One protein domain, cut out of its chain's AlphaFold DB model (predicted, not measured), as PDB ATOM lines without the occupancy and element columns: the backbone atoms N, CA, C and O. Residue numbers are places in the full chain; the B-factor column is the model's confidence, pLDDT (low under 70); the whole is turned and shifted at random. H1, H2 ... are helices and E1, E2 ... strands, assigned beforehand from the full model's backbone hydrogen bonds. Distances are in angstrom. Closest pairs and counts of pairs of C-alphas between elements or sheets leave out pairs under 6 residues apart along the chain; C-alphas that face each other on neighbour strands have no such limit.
ATOM      1  N   VAL A 368      19.054 -13.381   5.807       82.00
ATOM      2  CA  VAL A 368      18.982 -11.929   5.568       82.00
ATOM      3  C   VAL A 368      17.736 -11.603   4.753       82.00
ATOM      4  O   VAL A 368      17.346 -12.389   3.902       82.00
ATOM      5  N   SER A 369      17.081 -10.466   4.997       83.88
ATOM      6  CA  SER A 369      15.862 -10.064   4.273       83.88
ATOM      7  C   SER A 369      16.099  -8.867   3.345       83.88
ATOM      8  O   SER A 369      16.782  -7.922   3.735       83.88
ATOM      9  N   GLY A 370      15.481  -8.877   2.161       84.19
ATOM     10  CA  GLY A 370      15.476  -7.760   1.203       84.19
ATOM     11  C   GLY A 370      16.557  -7.825   0.116       84.19
ATOM     12  O   GLY A 370      17.328  -8.781   0.040       84.19
ATOM     13  N   LEU A 371      16.588  -6.805  -0.755       82.56
ATOM     14  CA  LEU A 371      17.606  -6.676  -1.821       82.56
ATOM     15  C   LEU A 371      18.745  -5.723  -1.432       82.56
ATOM     16  O   LEU A 371      19.730  -5.574  -2.160       82.56
ATOM     17  N   HIS A 372      18.623  -5.060  -0.283       79.38
ATOM     18  CA  HIS A 372      19.642  -4.139   0.183       79.38
ATOM     19  C   HIS A 372      20.940  -4.885   0.522       79.38
ATOM     20  O   HIS A 372      20.956  -5.859   1.276       79.38
ATOM     21  N   GLY A 373      22.053  -4.416  -0.043       75.75
ATOM     22  CA  GLY A 373      23.371  -4.963   0.262       75.75
ATOM     23  C   GLY A 373      23.655  -6.351  -0.321       75.75
ATOM     24  O   GLY A 373      24.585  -6.983   0.160       75.75
ATOM     25  N   LEU A 374      22.942  -6.816  -1.363       82.06
ATOM     26  CA  LEU A 374      23.259  -8.078  -2.079       82.06
ATOM     27  C   LEU A 374      24.733  -8.193  -2.504       82.06
ATOM     28  O   LEU A 374      25.318  -9.274  -2.515       82.06
ATOM     29  N   ALA A 375      25.347  -7.051  -2.796       77.50
ATOM     30  CA  ALA A 375      26.774  -6.890  -3.029       77.50
ATOM     31  C   ALA A 375      27.669  -7.382  -1.874       77.50
ATOM     32  O   ALA A 375      28.778  -7.849  -2.097       77.50
ATOM     33  N   ASN A 376      27.221  -7.264  -0.628       82.12
ATOM     34  CA  ASN A 376      28.036  -7.514   0.560       82.12
ATOM     35  C   ASN A 376      27.912  -8.952   1.072       82.12
ATOM     36  O   ASN A 376      28.731  -9.381   1.881       82.12
ATOM     37  N   TRP A 377      26.902  -9.691   0.611       84.31
ATOM     38  CA  TRP A 377      26.639 -11.056   1.055       84.31
ATOM     39  C   TRP A 377      27.481 -12.070   0.279       84.31
ATOM     40  O   TRP A 377      27.754 -11.890  -0.911       84.31
ATOM     41  N   CYS A 378      27.876 -13.141   0.964       83.44
ATOM     42  CA  CYS A 378      28.575 -14.282   0.392       83.44
ATOM     43  C   CYS A 378      27.827 -15.585   0.703       83.44
ATOM     44  O   CYS A 378      27.113 -15.686   1.699       83.44
ATOM     45  N   ASP A 379      27.975 -16.586  -0.153       76.00
ATOM     46  CA  ASP A 379      27.484 -17.944   0.085       76.00
ATOM     47  C   ASP A 379      28.192 -18.537   1.328       76.00
ATOM     48  O   ASP A 379      29.414 -18.369   1.441       76.00
ATOM     49  N   PRO A 380      27.496 -19.171   2.301       73.88
ATOM     50  CA  PRO A 380      26.130 -19.713   2.268       73.88
ATOM     51  C   PRO A 380      25.038 -18.851   2.945       73.88
ATOM     52  O   PRO A 380      24.250 -19.354   3.750       73.88
ATOM     53  N   VAL A 381      24.973 -17.541   2.685       82.38
ATOM     54  CA  VAL A 381      23.886 -16.684   3.208       82.38
ATOM     55  C   VAL A 381      22.574 -16.933   2.452       82.38
ATOM     56  O   VAL A 381      22.514 -16.789   1.229       82.38
ATOM     57  N   ARG A 382      21.490 -17.225   3.188       87.69
ATOM     58  CA  ARG A 382      20.128 -17.326   2.632       87.69
ATOM     59  C   ARG A 382      19.457 -15.956   2.638       87.69
ATOM     60  O   ARG A 382      19.333 -15.318   3.682       87.69
ATOM     61  N   VAL A 383      18.970 -15.520   1.483       87.38
ATOM     62  CA  VAL A 383      18.258 -14.252   1.303       87.38
ATOM     63  C   VAL A 383      16.757 -14.509   1.195       87.38
ATOM     64  O   VAL A 383      16.307 -15.264   0.335       87.38
ATOM     65  N   ILE A 384      15.972 -13.855   2.047       89.56
ATOM     66  CA  ILE A 384      14.514 -13.834   1.993       89.56
ATOM     67  C   ILE A 384      14.064 -12.580   1.253       89.56
ATOM     68  O   ILE A 384      14.254 -11.452   1.710       89.56
ATOM     69  N   VAL A 385      13.417 -12.781   0.114       88.75
ATOM     70  CA  VAL A 385      12.839 -11.719  -0.703       88.75
ATOM     71  C   VAL A 385      11.328 -11.862  -0.708       88.75
ATOM     72  O   VAL A 385      10.782 -12.832  -1.232       88.75
ATOM     73  N   GLU A 386      10.642 -10.874  -0.145       90.44
ATOM     74  CA  GLU A 386       9.198 -10.726  -0.293       90.44
ATOM     75  C   GLU A 386       8.913  -9.696  -1.384       90.44
ATOM     76  O   GLU A 386       9.411  -8.571  -1.349       90.44
ATOM     77  N   GLY A 387       8.132 -10.084  -2.386       88.94
ATOM     78  CA  GLY A 387       7.902  -9.247  -3.556       88.94
ATOM     79  C   GLY A 387       6.750  -9.737  -4.415       88.94
ATOM     80  O   GLY A 387       6.059 -10.701  -4.085       88.94
ATOM     81  N   ARG A 388       6.517  -9.057  -5.536       87.38
ATOM     82  CA  ARG A 388       5.528  -9.441  -6.542       87.38
ATOM     83  C   ARG A 388       6.198  -9.989  -7.788       87.38
ATOM     84  O   ARG A 388       7.126  -9.376  -8.299       87.38
ATOM     85  N   VAL A 389       5.689 -11.092  -8.330       87.88
ATOM     86  CA  VAL A 389       6.185 -11.627  -9.610       87.88
ATOM     87  C   VAL A 389       5.694 -10.726 -10.743       87.88
ATOM     88  O   VAL A 389       4.510 -10.744 -11.077       87.88
ATOM     89  N   LEU A 390       6.590  -9.913 -11.302       84.50
ATOM     90  CA  LEU A 390       6.276  -8.963 -12.374       84.50
ATOM     91  C   LEU A 390       6.262  -9.651 -13.741       84.50
ATOM     92  O   LEU A 390       5.405  -9.359 -14.570       84.50
ATOM     93  N   ASN A 391       7.190 -10.586 -13.958       84.94
ATOM     94  CA  ASN A 391       7.251 -11.410 -15.160       84.94
ATOM     95  C   ASN A 391       7.699 -12.826 -14.784       84.94
ATOM     96  O   ASN A 391       8.839 -13.028 -14.372       84.94
ATOM     97  N   LEU A 392       6.803 -13.809 -14.921       84.44
ATOM     98  CA  LEU A 392       7.142 -15.192 -14.593       84.44
ATOM     99  C   LEU A 392       8.093 -15.811 -15.621       84.44
ATOM    100  O   LEU A 392       8.923 -16.610 -15.219       84.44
ATOM    101  N   GLU A 393       8.018 -15.451 -16.906       84.44
ATOM    102  CA  GLU A 393       8.859 -16.046 -17.959       84.44
ATOM    103  C   GLU A 393      10.343 -15.735 -17.750       84.44
ATOM    104  O   GLU A 393      11.191 -16.599 -17.957       84.44
ATOM    105  N   THR A 394      10.648 -14.520 -17.292       82.38
ATOM    106  CA  THR A 394      12.015 -14.084 -16.970       82.38
ATOM    107  C   THR A 394      12.371 -14.278 -15.495       82.38
ATOM    108  O   THR A 394      13.475 -13.938 -15.084       82.38
ATOM    109  N   GLY A 395      11.437 -14.768 -14.671       88.12
ATOM    110  CA  GLY A 395      11.627 -14.895 -13.225       88.12
ATOM    111  C   GLY A 395      11.789 -13.559 -12.488       88.12
ATOM    112  O   GLY A 395      12.421 -13.517 -11.439       88.12
ATOM    113  N   LEU A 396      11.255 -12.458 -13.026       89.00
ATOM    114  CA  LEU A 396      11.430 -11.116 -12.469       89.00
ATOM    115  C   LEU A 396      10.500 -10.877 -11.274       89.00
ATOM    116  O   LEU A 396       9.270 -10.949 -11.400       89.00
ATOM    117  N   VAL A 397      11.089 -10.511 -10.139       88.81
ATOM    118  CA  VAL A 397      10.386 -10.208  -8.889       88.81
ATOM    119  C   VAL A 397      10.644  -8.757  -8.502       88.81
ATOM    120  O   VAL A 397      11.792  -8.335  -8.404       88.81
ATOM    121  N   GLY A 398       9.573  -7.994  -8.292       87.19
ATOM    122  CA  GLY A 398       9.614  -6.601  -7.854       87.19
ATOM    123  C   GLY A 398       9.353  -6.469  -6.359       87.19
ATOM    124  O   GLY A 398       8.381  -7.022  -5.840       87.19
ATOM    125  N   THR A 399      10.194  -5.707  -5.681       85.00
ATOM    126  CA  THR A 399      10.105  -5.351  -4.263       85.00
ATOM    127  C   THR A 399      10.070  -3.824  -4.124       85.00
ATOM    128  O   THR A 399      10.177  -3.096  -5.111       85.00
ATOM    129  N   THR A 400       9.936  -3.304  -2.906       81.38
ATOM    130  CA  THR A 400      10.150  -1.870  -2.631       81.38
ATOM    131  C   THR A 400      11.583  -1.407  -2.895       81.38
ATOM    132  O   THR A 400      11.802  -0.213  -3.072       81.38
ATOM    133  N   ASP A 401      12.540  -2.338  -2.938       79.25
ATOM    134  CA  ASP A 401      13.971  -2.063  -3.098       79.25
ATOM    135  C   ASP A 401      14.416  -2.102  -4.575       79.25
ATOM    136  O   ASP A 401      15.573  -1.823  -4.878       79.25
ATOM    137  N   GLY A 402      13.517  -2.469  -5.498       84.62
ATOM    138  CA  GLY A 402      13.800  -2.620  -6.926       84.62
ATOM    139  C   GLY A 402      13.319  -3.960  -7.483       84.62
ATOM    140  O   GLY A 402      12.405  -4.584  -6.950       84.62
ATOM    141  N   CYS A 403      13.922  -4.406  -8.582       87.94
ATOM    142  CA  CYS A 403      13.621  -5.686  -9.219       87.94
ATOM    143  C   CYS A 403      14.843  -6.609  -9.201       87.94
ATOM    144  O   CYS A 403      15.968  -6.144  -9.361       87.94
ATOM    145  N   VAL A 404      14.613  -7.916  -9.076       90.25
ATOM    146  CA  VAL A 404      15.652  -8.954  -9.133       90.25
ATOM    147  C   VAL A 404      15.196 -10.125 -10.001       90.25
ATOM    148  O   VAL A 404      14.010 -10.473 -10.020       90.25
ATOM    149  N   GLU A 405      16.124 -10.737 -10.732       91.88
ATOM    150  CA  GLU A 405      15.861 -11.946 -11.513       91.88
ATOM    151  C   GLU A 405      16.091 -13.207 -10.677       91.88
ATOM    152  O   GLU A 405      17.128 -13.378 -10.029       91.88
ATOM    153  N   VAL A 406      15.105 -14.106 -10.733       93.50
ATOM    154  CA  VAL A 406      15.108 -15.423 -10.095       93.50
ATOM    155  C   VAL A 406      14.937 -16.492 -11.185       93.50
ATOM    156  O   VAL A 406      13.807 -16.906 -11.467       93.50
ATOM    157  N   PRO A 407      16.018 -16.942 -11.855       92.00
ATOM    158  CA  PRO A 407      15.922 -17.713 -13.101       92.00
ATOM    159  C   PRO A 407      15.162 -19.038 -12.974       92.00
ATOM    160  O   PRO A 407      14.511 -19.483 -13.918       92.00
ATOM    161  N   ASN A 408      15.218 -19.676 -11.802       93.38
ATOM    162  CA  ASN A 408      14.541 -20.942 -11.526       93.38
ATOM    163  C   ASN A 408      13.109 -20.775 -10.974       93.38
ATOM    164  O   ASN A 408      12.413 -21.772 -10.762       93.38
ATOM    165  N   LEU A 409      12.620 -19.540 -10.800       90.94
ATOM    166  CA  LEU A 409      11.255 -19.254 -10.346       90.94
ATOM    167  C   LEU A 409      10.153 -19.925 -11.191       90.94
ATOM    168  O   LEU A 409       9.220 -20.457 -10.583       90.94
ATOM    169  N   PRO A 410      10.223 -19.981 -12.542       90.25
ATOM    170  CA  PRO A 410       9.211 -20.677 -13.341       90.25
ATOM    171  C   PRO A 410       9.078 -22.158 -12.960       90.25
ATOM    172  O   PRO A 410       7.966 -22.673 -12.840       90.25
ATOM    173  N   ALA A 411      10.209 -22.834 -12.730       88.56
ATOM    174  CA  ALA A 411      10.240 -24.241 -12.343       88.56
ATOM    175  C   ALA A 411       9.675 -24.447 -10.928       88.56
ATOM    176  O   ALA A 411       8.864 -25.350 -10.715       88.56
ATOM    177  N   MET A 412      10.025 -23.564  -9.987       88.19
ATOM    178  CA  MET A 412       9.517 -23.595  -8.609       88.19
ATOM    179  C   MET A 412       8.003 -23.355  -8.540       88.19
ATOM    180  O   MET A 412       7.282 -24.038  -7.810       88.19
ATOM    181  N   VAL A 413       7.493 -22.423  -9.348       85.69
ATOM    182  CA  VAL A 413       6.055 -22.144  -9.466       85.69
ATOM    183  C   VAL A 413       5.307 -23.322 -10.088       85.69
ATOM    184  O   VAL A 413       4.213 -23.639  -9.631       85.69
ATOM    185  N   ALA A 414       5.885 -23.994 -11.089       84.88
ATOM    186  CA  ALA A 414       5.285 -25.178 -11.705       84.88
ATOM    187  C   ALA A 414       5.233 -26.385 -10.751       84.88
ATOM    188  O   ALA A 414       4.262 -27.141 -10.776       84.88
ATOM    189  N   ALA A 415       6.249 -26.550  -9.897       84.00
ATOM    190  CA  ALA A 415       6.309 -27.615  -8.896       84.00
ATOM    191  C   ALA A 415       5.314 -27.413  -7.736       84.00
ATOM    192  O   ALA A 415       4.856 -28.382  -7.131       84.00
ATOM    193  N   ASN A 416       4.939 -26.167  -7.437       80.88
ATOM    194  CA  ASN A 416       3.995 -25.845  -6.373       80.88
ATOM    195  C   ASN A 416       2.562 -25.713  -6.918       80.88
ATOM    196  O   ASN A 416       2.200 -24.718  -7.547       80.88
ATOM    197  N   SER A 417       1.708 -26.695  -6.614       76.56
ATOM    198  CA  SER A 417       0.323 -26.770  -7.109       76.56
ATOM    199  C   SER A 417      -0.519 -25.519  -6.811       76.56
ATOM    200  O   SER A 417      -1.379 -25.151  -7.613       76.56
ATOM    201  N   THR A 418      -0.252 -24.819  -5.701       75.50
ATOM    202  CA  THR A 418      -0.974 -23.592  -5.325       75.50
ATOM    203  C   THR A 418      -0.564 -22.387  -6.174       75.50
ATOM    204  O   THR A 418      -1.434 -21.642  -6.644       75.50
ATOM    205  N   LEU A 419       0.739 -22.230  -6.435       75.44
ATOM    206  CA  LEU A 419       1.293 -21.178  -7.290       75.44
ATOM    207  C   LEU A 419       0.964 -21.440  -8.766       75.44
ATOM    208  O   LEU A 419       0.528 -20.522  -9.463       75.44
ATOM    209  N   ALA A 420       1.047 -22.694  -9.219       79.81
ATOM    210  CA  ALA A 420       0.661 -23.112 -10.567       79.81
ATOM    211  C   ALA A 420      -0.830 -22.851 -10.857       79.81
ATOM    212  O   ALA A 420      -1.178 -22.252 -11.877       79.81
ATOM    213  N   ALA A 421      -1.727 -23.228  -9.934       77.56
ATOM    214  CA  ALA A 421      -3.161 -22.960 -10.063       77.56
ATOM    215  C   ALA A 421      -3.481 -21.456 -10.038       77.56
ATOM    216  O   ALA A 421      -4.431 -20.996 -10.675       77.56
ATOM    217  N   TRP A 422      -2.702 -20.659  -9.302       72.31
ATOM    218  CA  TRP A 422      -2.820 -19.204  -9.324       72.31
ATOM    219  C   TRP A 422      -2.377 -18.616 -10.668       72.31
ATOM    220  O   TRP A 422      -3.135 -17.849 -11.261       72.31
ATOM    221  N   HIS A 423      -1.216 -19.027 -11.182       73.06
ATOM    222  CA  HIS A 423      -0.695 -18.558 -12.465       73.06
ATOM    223  C   HIS A 423      -1.650 -18.887 -13.623       73.06
ATOM    224  O   HIS A 423      -1.936 -18.029 -14.460       73.06
ATOM    225  N   ALA A 424      -2.243 -20.086 -13.614       75.62
ATOM    226  CA  ALA A 424      -3.287 -20.478 -14.561       75.62
ATOM    227  C   ALA A 424      -4.531 -19.566 -14.486       75.62
ATOM    228  O   ALA A 424      -5.105 -19.207 -15.511       75.62
ATOM    229  N   ARG A 425      -4.942 -19.129 -13.286       70.75
ATOM    230  CA  ARG A 425      -6.065 -18.183 -13.112       70.75
ATOM    231  C   ARG A 425      -5.727 -16.770 -13.591       70.75
ATOM    232  O   ARG A 425      -6.595 -16.116 -14.166       70.75
ATOM    233  N   ALA A 426      -4.498 -16.304 -13.371       64.56
ATOM    234  CA  ALA A 426      -4.038 -14.992 -13.825       64.56
ATOM    235  C   ALA A 426      -3.973 -14.905 -15.362       64.56
ATOM    236  O   ALA A 426      -4.483 -13.950 -15.944       64.56
ATOM    237  N   PRO A 438      -0.164  -8.293  -9.385       74.38
ATOM    238  CA  PRO A 438       0.654  -9.495  -9.545       74.38
ATOM    239  C   PRO A 438       0.791 -10.268  -8.226       74.38
ATOM    240  O   PRO A 438       0.602  -9.681  -7.150       74.38
ATOM    241  N   PRO A 439       1.094 -11.576  -8.281       79.00
ATOM    242  CA  PRO A 439       1.096 -12.425  -7.097       79.00
ATOM    243  C   PRO A 439       2.225 -12.002  -6.168       79.00
ATOM    244  O   PRO A 439       3.348 -11.800  -6.622       79.00
ATOM    245  N   ALA A 440       1.920 -11.887  -4.877       86.25
ATOM    246  CA  ALA A 440       2.927 -11.655  -3.855       86.25
ATOM    247  C   ALA A 440       3.486 -12.998  -3.369       86.25
ATOM    248  O   ALA A 440       2.720 -13.917  -3.062       86.25
ATOM    249  N   VAL A 441       4.805 -13.105  -3.323       88.62
ATOM    250  CA  VAL A 441       5.553 -14.309  -2.964       88.62
ATOM    251  C   VAL A 441       6.639 -13.958  -1.954       88.62
ATOM    252  O   VAL A 441       7.176 -12.854  -1.984       88.62
ATOM    253  N   ALA A 442       6.954 -14.907  -1.080       90.31
ATOM    254  CA  ALA A 442       8.179 -14.918  -0.296       90.31
ATOM    255  C   ALA A 442       9.099 -15.996  -0.868       90.31
ATOM    256  O   ALA A 442       8.672 -17.135  -1.090       90.31
ATOM    257  N   ILE A 443      10.339 -15.612  -1.136       90.81
ATOM    258  CA  ILE A 443      11.359 -16.438  -1.769       90.81
ATOM    259  C   ILE A 443      12.529 -16.534  -0.800       90.81
ATOM    260  O   ILE A 443      13.105 -15.505  -0.471       90.81
ATOM    261  N   ALA A 444      12.886 -17.741  -0.368       91.00
ATOM    262  CA  ALA A 444      14.190 -17.990   0.235       91.00
ATOM    263  C   ALA A 444      15.135 -18.441  -0.883       91.00
ATOM    264  O   ALA A 444      14.837 -19.407  -1.592       91.00
ATOM    265  N   ALA A 445      16.226 -17.714  -1.088       91.19
ATOM    266  CA  ALA A 445      17.147 -17.919  -2.195       91.19
ATOM    267  C   ALA A 445      18.606 -17.797  -1.756       91.19
ATOM    268  O   ALA A 445      18.924 -17.092  -0.801       91.19
ATOM    269  N   VAL A 446      19.489 -18.432  -2.516       90.50
ATOM    270  CA  VAL A 446      20.942 -18.231  -2.458       90.50
ATOM    271  C   VAL A 446      21.390 -17.294  -3.576       90.50
ATOM    272  O   VAL A 446      20.751 -17.193  -4.629       90.50
ATOM    273  N   LEU A 447      22.482 -16.572  -3.336       90.38
ATOM    274  CA  LEU A 447      23.047 -15.628  -4.296       90.38
ATOM    275  C   LEU A 447      23.797 -16.368  -5.409       90.38
ATOM    276  O   LEU A 447      24.571 -17.284  -5.148       90.38
ATOM    277  N   SER A 448      23.629 -15.920  -6.651       88.88
ATOM    278  CA  SER A 448      24.410 -16.389  -7.795       88.88
ATOM    279  C   SER A 448      24.972 -15.197  -8.561       88.88
ATOM    280  O   SER A 448      24.257 -14.226  -8.822       88.88
ATOM    281  N   ARG A 449      26.258 -15.255  -8.912       89.00
ATOM    282  CA  ARG A 449      26.936 -14.220  -9.698       89.00
ATOM    283  C   ARG A 449      27.457 -14.811 -10.998       89.00
ATOM    284  O   ARG A 449      27.936 -15.943 -11.003       89.00
ATOM    285  N   ASP A 450      27.309 -14.068 -12.089       87.12
ATOM    286  CA  ASP A 450      27.850 -14.466 -13.389       87.12
ATOM    287  C   ASP A 450      29.265 -13.911 -13.623       87.12
ATOM    288  O   ASP A 450      29.786 -13.090 -12.867       87.12
ATOM    289  N   ASP A 451      29.900 -14.357 -14.703       83.44
ATOM    290  CA  ASP A 451      31.228 -13.905 -15.129       83.44
ATOM    291  C   ASP A 451      31.277 -12.413 -15.499       83.44
ATOM    292  O   ASP A 451      32.355 -11.815 -15.528       83.44
ATOM    293  N   LYS A 452      30.114 -11.793 -15.721       83.75
ATOM    294  CA  LYS A 452      29.947 -10.359 -15.983       83.75
ATOM    295  C   LYS A 452      29.701  -9.537 -14.712       83.75
ATOM    296  O   LYS A 452      29.500  -8.329 -14.811       83.75
ATOM    297  N   GLY A 453      29.728 -10.146 -13.527       82.56
ATOM    298  CA  GLY A 453      29.542  -9.452 -12.252       82.56
ATOM    299  C   GLY A 453      28.094  -9.075 -11.931       82.56
ATOM    300  O   GLY A 453      27.856  -8.183 -11.112       82.56
ATOM    301  N   ARG A 454      27.113  -9.700 -12.590       88.38
ATOM    302  CA  ARG A 454      25.683  -9.493 -12.333       88.38
ATOM    303  C   ARG A 454      25.197 -10.460 -11.267       88.38
ATOM    304  O   ARG A 454      25.540 -11.639 -11.282       88.38
ATOM    305  N   THR A 455      24.372  -9.959 -10.351       88.94
ATOM    306  CA  THR A 455      23.838 -10.755  -9.237       88.94
ATOM    307  C   THR A 455      22.396 -11.179  -9.513       88.94
ATOM    308  O   THR A 455      21.509 -10.347  -9.700       88.94
ATOM    309  N   THR A 456      22.151 -12.484  -9.495       90.88
ATOM    310  CA  THR A 456      20.821 -13.105  -9.566       90.88
ATOM    311  C   THR A 456      20.567 -13.921  -8.303       90.88
ATOM    312  O   THR A 456      21.481 -14.178  -7.515       90.88
ATOM    313  N   LEU A 457      19.316 -14.314  -8.081       92.75
ATOM    314  CA  LEU A 457      18.943 -15.157  -6.949       92.75
ATOM    315  C   LEU A 457      18.484 -16.523  -7.443       92.75
ATOM    316  O   LEU A 457      17.672 -16.626  -8.359       92.75
ATOM    317  N   HIS A 458      18.969 -17.583  -6.812       92.38
ATOM    318  CA  HIS A 458      18.509 -18.936  -7.070       92.38
ATOM    319  C   HIS A 458      17.589 -19.377  -5.931       92.38
ATOM    320  O   HIS A 458      18.032 -19.565  -4.799       92.38
ATOM    321  N   ALA A 459      16.295 -19.522  -6.216       92.25
ATOM    322  CA  ALA A 459      15.301 -19.864  -5.205       92.25
ATOM    323  C   ALA A 459      15.477 -21.301  -4.697       92.25
ATOM    324  O   ALA A 459      15.536 -22.239  -5.488       92.25
ATOM    325  N   GLU A 460      15.489 -21.473  -3.381       91.94
ATOM    326  CA  GLU A 460      15.397 -22.774  -2.713       91.94
ATOM    327  C   GLU A 460      13.954 -23.069  -2.308       91.94
ATOM    328  O   GLU A 460      13.462 -24.182  -2.473       91.94
ATOM    329  N   GLU A 461      13.247 -22.042  -1.830       89.81
ATOM    330  CA  GLU A 461      11.855 -22.133  -1.413       89.81
ATOM    331  C   GLU A 461      11.065 -20.943  -1.952       89.81
ATOM    332  O   GLU A 461      11.519 -19.799  -1.922       89.81
ATOM    333  N   VAL A 462       9.849 -21.209  -2.429       91.06
ATOM    334  CA  VAL A 462       8.922 -20.176  -2.898       91.06
ATOM    335  C   VAL A 462       7.544 -20.458  -2.323       91.06
ATOM    336  O   VAL A 462       6.957 -21.515  -2.578       91.06
ATOM    337  N   ARG A 463       6.998 -19.490  -1.584       89.44
ATOM    338  CA  ARG A 463       5.643 -19.564  -1.025       89.44
ATOM    339  C   ARG A 463       4.808 -18.338  -1.408       89.44
ATOM    340  O   ARG A 463       5.333 -17.226  -1.442       89.44
ATOM    341  N   PRO A 464       3.502 -18.499  -1.682       86.88
ATOM    342  CA  PRO A 464       2.603 -17.361  -1.834       86.88
ATOM    343  C   PRO A 464       2.377 -16.662  -0.487       86.88
ATOM    344  O   PRO A 464       2.217 -17.329   0.535       86.88
ATOM    345  N   LEU A 465       2.304 -15.329  -0.497       83.25
ATOM    346  CA  LEU A 465       1.919 -14.542   0.676       83.25
ATOM    347  C   LEU A 465       0.391 -14.424   0.783       83.25
ATOM    348  O   LEU A 465      -0.314 -14.179  -0.204       83.25
ATOM    349  N   THR A 466      -0.136 -14.561   1.996       83.69
ATOM    350  CA  THR A 466      -1.554 -14.337   2.303       83.69
ATOM    351  C   THR A 466      -1.914 -12.851   2.243       83.69
ATOM    352  O   THR A 466      -1.064 -11.972   2.343       83.69
ATOM    353  N   LYS A 467      -3.211 -12.519   2.136       79.81
ATOM    354  CA  LYS A 467      -3.665 -11.111   2.156       79.81
ATOM    355  C   LYS A 467      -3.265 -10.372   3.439       79.81
ATOM    356  O   LYS A 467      -3.070  -9.162   3.381       79.81
ATOM    357  N   ALA A 468      -3.197 -11.080   4.569       78.31
ATOM    358  CA  ALA A 468      -2.748 -10.519   5.836       78.31
ATOM    359  C   ALA A 468      -1.242 -10.238   5.783       78.31
ATOM    360  O   ALA A 468      -0.851  -9.100   6.009       78.31
ATOM    361  N   GLU A 469      -0.416 -11.207   5.384       81.12
ATOM    362  CA  GLU A 469       1.038 -11.015   5.265       81.12
ATOM    363  C   GLU A 469       1.399  -9.921   4.256       81.12
ATOM    364  O   GLU A 469       2.233  -9.081   4.549       81.12
ATOM    365  N   VAL A 470       0.704  -9.826   3.118       80.56
ATOM    366  CA  VAL A 470       0.919  -8.743   2.138       80.56
ATOM    367  C   VAL A 470       0.646  -7.353   2.725       80.56
ATOM    368  O   VAL A 470       1.254  -6.390   2.280       80.56
ATOM    369  N   ARG A 471      -0.273  -7.217   3.693       78.50
ATOM    370  CA  ARG A 471      -0.525  -5.931   4.375       78.50
ATOM    371  C   ARG A 471       0.544  -5.588   5.414       78.50
ATOM    372  O   ARG A 471       0.682  -4.415   5.731       78.50
ATOM    373  N   HIS A 472       1.234  -6.593   5.951       79.62
ATOM    374  CA  HIS A 472       2.267  -6.429   6.980       79.62
ATOM    375  C   HIS A 472       3.692  -6.458   6.405       79.62
ATOM    376  O   HIS A 472       4.623  -6.021   7.074       79.62
ATOM    377  N   SER A 473       3.866  -6.956   5.181       74.88
ATOM    378  CA  SER A 473       5.143  -6.965   4.473       74.88
ATOM    379  C   SER A 473       5.559  -5.537   4.142       74.88
ATOM    380  O   SER A 473       4.811  -4.792   3.507       74.88
ATOM    381  N   MET A 474       6.767  -5.162   4.562       71.69
ATOM    382  CA  MET A 474       7.331  -3.844   4.262       71.69
ATOM    383  C   MET A 474       7.904  -3.757   2.844       71.69
ATOM    384  O   MET A 474       8.159  -2.656   2.372       71.69
ATOM    385  N   THR A 475       8.115  -4.898   2.180       72.25
ATOM    386  CA  THR A 475       8.854  -5.001   0.912       72.25
ATOM    387  C   THR A 475       7.994  -5.446  -0.272       72.25
ATOM    388  O   THR A 475       8.354  -5.214  -1.431       72.25
ATOM    389  N   ALA A 476       6.809  -6.012  -0.026       71.06
ATOM    390  CA  ALA A 476       5.843  -6.322  -1.074       71.06
ATOM    391  C   ALA A 476       5.077  -5.058  -1.526       71.06
ATOM    392  O   ALA A 476       4.042  -4.705  -0.962       71.06
ATOM    393  N   GLY A 477       5.551  -4.400  -2.592       65.62
ATOM    394  CA  GLY A 477       4.954  -3.169  -3.141       65.62
ATOM    395  C   GLY A 477       3.453  -3.250  -3.496       65.62
ATOM    396  O   GLY A 477       2.861  -4.330  -3.639       65.62
ATOM    397  N   SER A 478       2.792  -2.097  -3.661       59.44
ATOM    398  CA  SER A 478       1.337  -2.005  -3.869       59.44
ATOM    399  C   SER A 478       0.867  -2.161  -5.320       59.44
ATOM    400  O   SER A 478      -0.281  -2.595  -5.502       59.44
ATOM    401  N   SER A 479       1.702  -1.862  -6.323       60.09
ATOM    402  CA  SER A 479       1.358  -1.851  -7.758       60.09
ATOM    403  C   SER A 479       2.564  -2.145  -8.675       60.09
ATOM    404  O   SER A 479       3.695  -1.824  -8.335       60.09
ATOM    405  N   THR A 480       2.322  -2.715  -9.865       55.28
ATOM    406  CA  THR A 480       3.294  -2.808 -10.983       55.28
ATOM    407  C   THR A 480       3.664  -1.457 -11.585       55.28
ATOM    408  O   THR A 480       4.722  -1.336 -12.187       55.28
ATOM    409  N   GLU A 481       2.790  -0.459 -11.461       58.53
ATOM    410  CA  GLU A 481       3.007   0.890 -12.005       58.53
ATOM    411  C   GLU A 481       3.954   1.729 -11.129       58.53
ATOM    412  O   GLU A 481       4.469   2.746 -11.579       58.53
ATOM    413  N   GLU A 482       4.203   1.296  -9.887       59.56
ATOM    414  CA  GLU A 482       5.046   2.000  -8.909       59.56
ATOM    415  C   GLU A 482       6.530   1.611  -8.995       59.56
ATOM    416  O   GLU A 482       7.372   2.360  -8.506       59.56
ATOM    417  N   ILE A 483       6.870   0.471  -9.617       65.12
ATOM    418  CA  ILE A 483       8.245  -0.051  -9.667       65.12
ATOM    419  C   ILE A 483       8.720  -0.092 -11.126       65.12
ATOM    420  O   ILE A 483       8.390  -1.028 -11.860       65.12
ATOM    421  N   PRO A 484       9.491   0.911 -11.584       68.19
ATOM    422  CA  PRO A 484      10.069   0.891 -12.919       68.19
ATOM    423  C   PRO A 484      10.960  -0.337 -13.128       68.19
ATOM    424  O   PRO A 484      11.924  -0.554 -12.398       68.19
ATOM    425  N   VAL A 485      10.673  -1.111 -14.178       67.69
ATOM    426  CA  VAL A 485      11.419  -2.329 -14.562       67.69
ATOM    427  C   VAL A 485      12.910  -2.046 -14.808       67.69
ATOM    428  O   VAL A 485      13.739  -2.941 -14.696       67.69
ATOM    429  N   HIS A 486      13.263  -0.790 -15.091       70.44
ATOM    430  CA  HIS A 486      14.644  -0.335 -15.243       70.44
ATOM    431  C   HIS A 486      15.465  -0.362 -13.939       70.44
ATOM    432  O   HIS A 486      16.686  -0.334 -14.019       70.44
ATOM    433  N   TYR A 487      14.844  -0.471 -12.758       76.44
ATOM    434  CA  TYR A 487      15.544  -0.683 -11.482       76.44
ATOM    435  C   TYR A 487      15.820  -2.171 -11.222       76.44
ATOM    436  O   TYR A 487      15.548  -2.687 -10.139       76.44
ATOM    437  N   ASN A 488      16.307  -2.885 -12.238       84.44
ATOM    438  CA  ASN A 488      16.658  -4.294 -12.118       84.44
ATOM    439  C   ASN A 488      18.111  -4.444 -11.657       84.44
ATOM    440  O   ASN A 488      19.041  -4.226 -12.432       84.44
ATOM    441  N   THR A 489      18.307  -4.863 -10.408       82.69
ATOM    442  CA  THR A 489      19.641  -5.067  -9.829       82.69
ATOM    443  C   THR A 489      20.396  -6.203 -10.515       82.69
ATOM    444  O   THR A 489      21.621  -6.192 -10.542       82.69
ATOM    445  N   SER A 490      19.690  -7.163 -11.121       86.69
ATOM    446  CA  SER A 490      20.300  -8.271 -11.864       86.69
ATOM    447  C   SER A 490      20.815  -7.878 -13.248       86.69
ATOM    448  O   SER A 490      21.551  -8.643 -13.864       86.69
ATOM    449  N   HIS A 491      20.466  -6.693 -13.756       85.38
ATOM    450  CA  HIS A 491      20.998  -6.183 -15.028       85.38
ATOM    451  C   HIS A 491      22.261  -5.343 -14.856       85.38
ATOM    452  O   HIS A 491      22.957  -5.096 -15.841       85.38
TER     453      HIS A 491
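What this domain is: This is residues 368 to 426 and 438 to 491 of the 1014 residues of an uncharacterized protein of Porcisia hertigi (UniProt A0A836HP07). One strongly twisted sheet of five strands is folded back on itself into a small, only partly closed barrel, E3 and E2 facing E4 and E5 across the hinge E1, while the edge strands E3 and E5 come close at Glu 405 and Thr 456. H1 packs beside E5, H2 turns away from H1 at a corner farther out, and H3 lies near the first residue of E4. The printed part has 113 residues, in the order E1 E2 E3 H1 H2 E4 E5 H3; the sheet runs E3 E2 E1 E4 E5, antiparallel throughout, and the class is mixed, helices and strands. It is compact, with a radius of gyration of the C-alphas of 13.1 A, and spans 37 by 28 by 23 A.

Where its parts are: Residues 368 to 381 hold no named element; residues 368 to 369 pair parallel with residues 383 to 384 of E1. E1, residues 382 to 391, starts at C-alpha 382 (20.128, -17.326, 2.632), is 22.7 A long and bends by 76 degrees at residue 388. E2 is residues 396 to 399 and E3 residues 402 to 405. H1 is residues 409 to 415 and H2 residues 417 to 426, 14.2 A long. E4, residues 440 to 449, is 24.8 A long and bends by 68 degrees at residue 446. E5, residues 455 to 464, is 23.4 A long and bends by 77 degrees at residue 460. H3, residues 467 to 472, ends at C-alpha 472 (2.267, -6.429, 6.980).

How they stand to each other: E1, E2 and E3 form a meander, each strand the antiparallel neighbour of the one before. E1 pairs with E4 over residues 382 to 388, where N 385 and O 443 are 2.8 A apart, and with E2 over residues 388 to 391, where N 388 and O 398 are 2.8 A apart. N 404 of E3 and O 397 of E2 are 2.9 A apart. In the hairpin of E4 and E5, N 458 and O 446 are 2.8 A apart. The closest C-alphas of E3 and E5, those of Glu 405 and Thr 456, are 5.5 A apart. H1 is on the sheet at a height of 8.5 A; its closest C-alpha pair with E5 is Leu 409 and Ala 459, 6.6 A. H1 and H2 only just touch, only at the corner, with 3 pairs of C-alphas within 8 A, the closest Ala 414 and Ala 420 at 5.2 A. H2 and H3 only graze the sheet. In H1, H2 and H3 every O i to N i+4 pair is within hydrogen-bond range.

The domain as a whole: The C-alphas farthest apart, of Asp 451 and Ala 468, are 40.1 A apart. Residues 427 to 437 are not printed; C-alphas 426 and 438 are 8.4 A apart across the cut. The links printed whole are tight. Confidence is under 70 at residue 426 and residues 477 to 485.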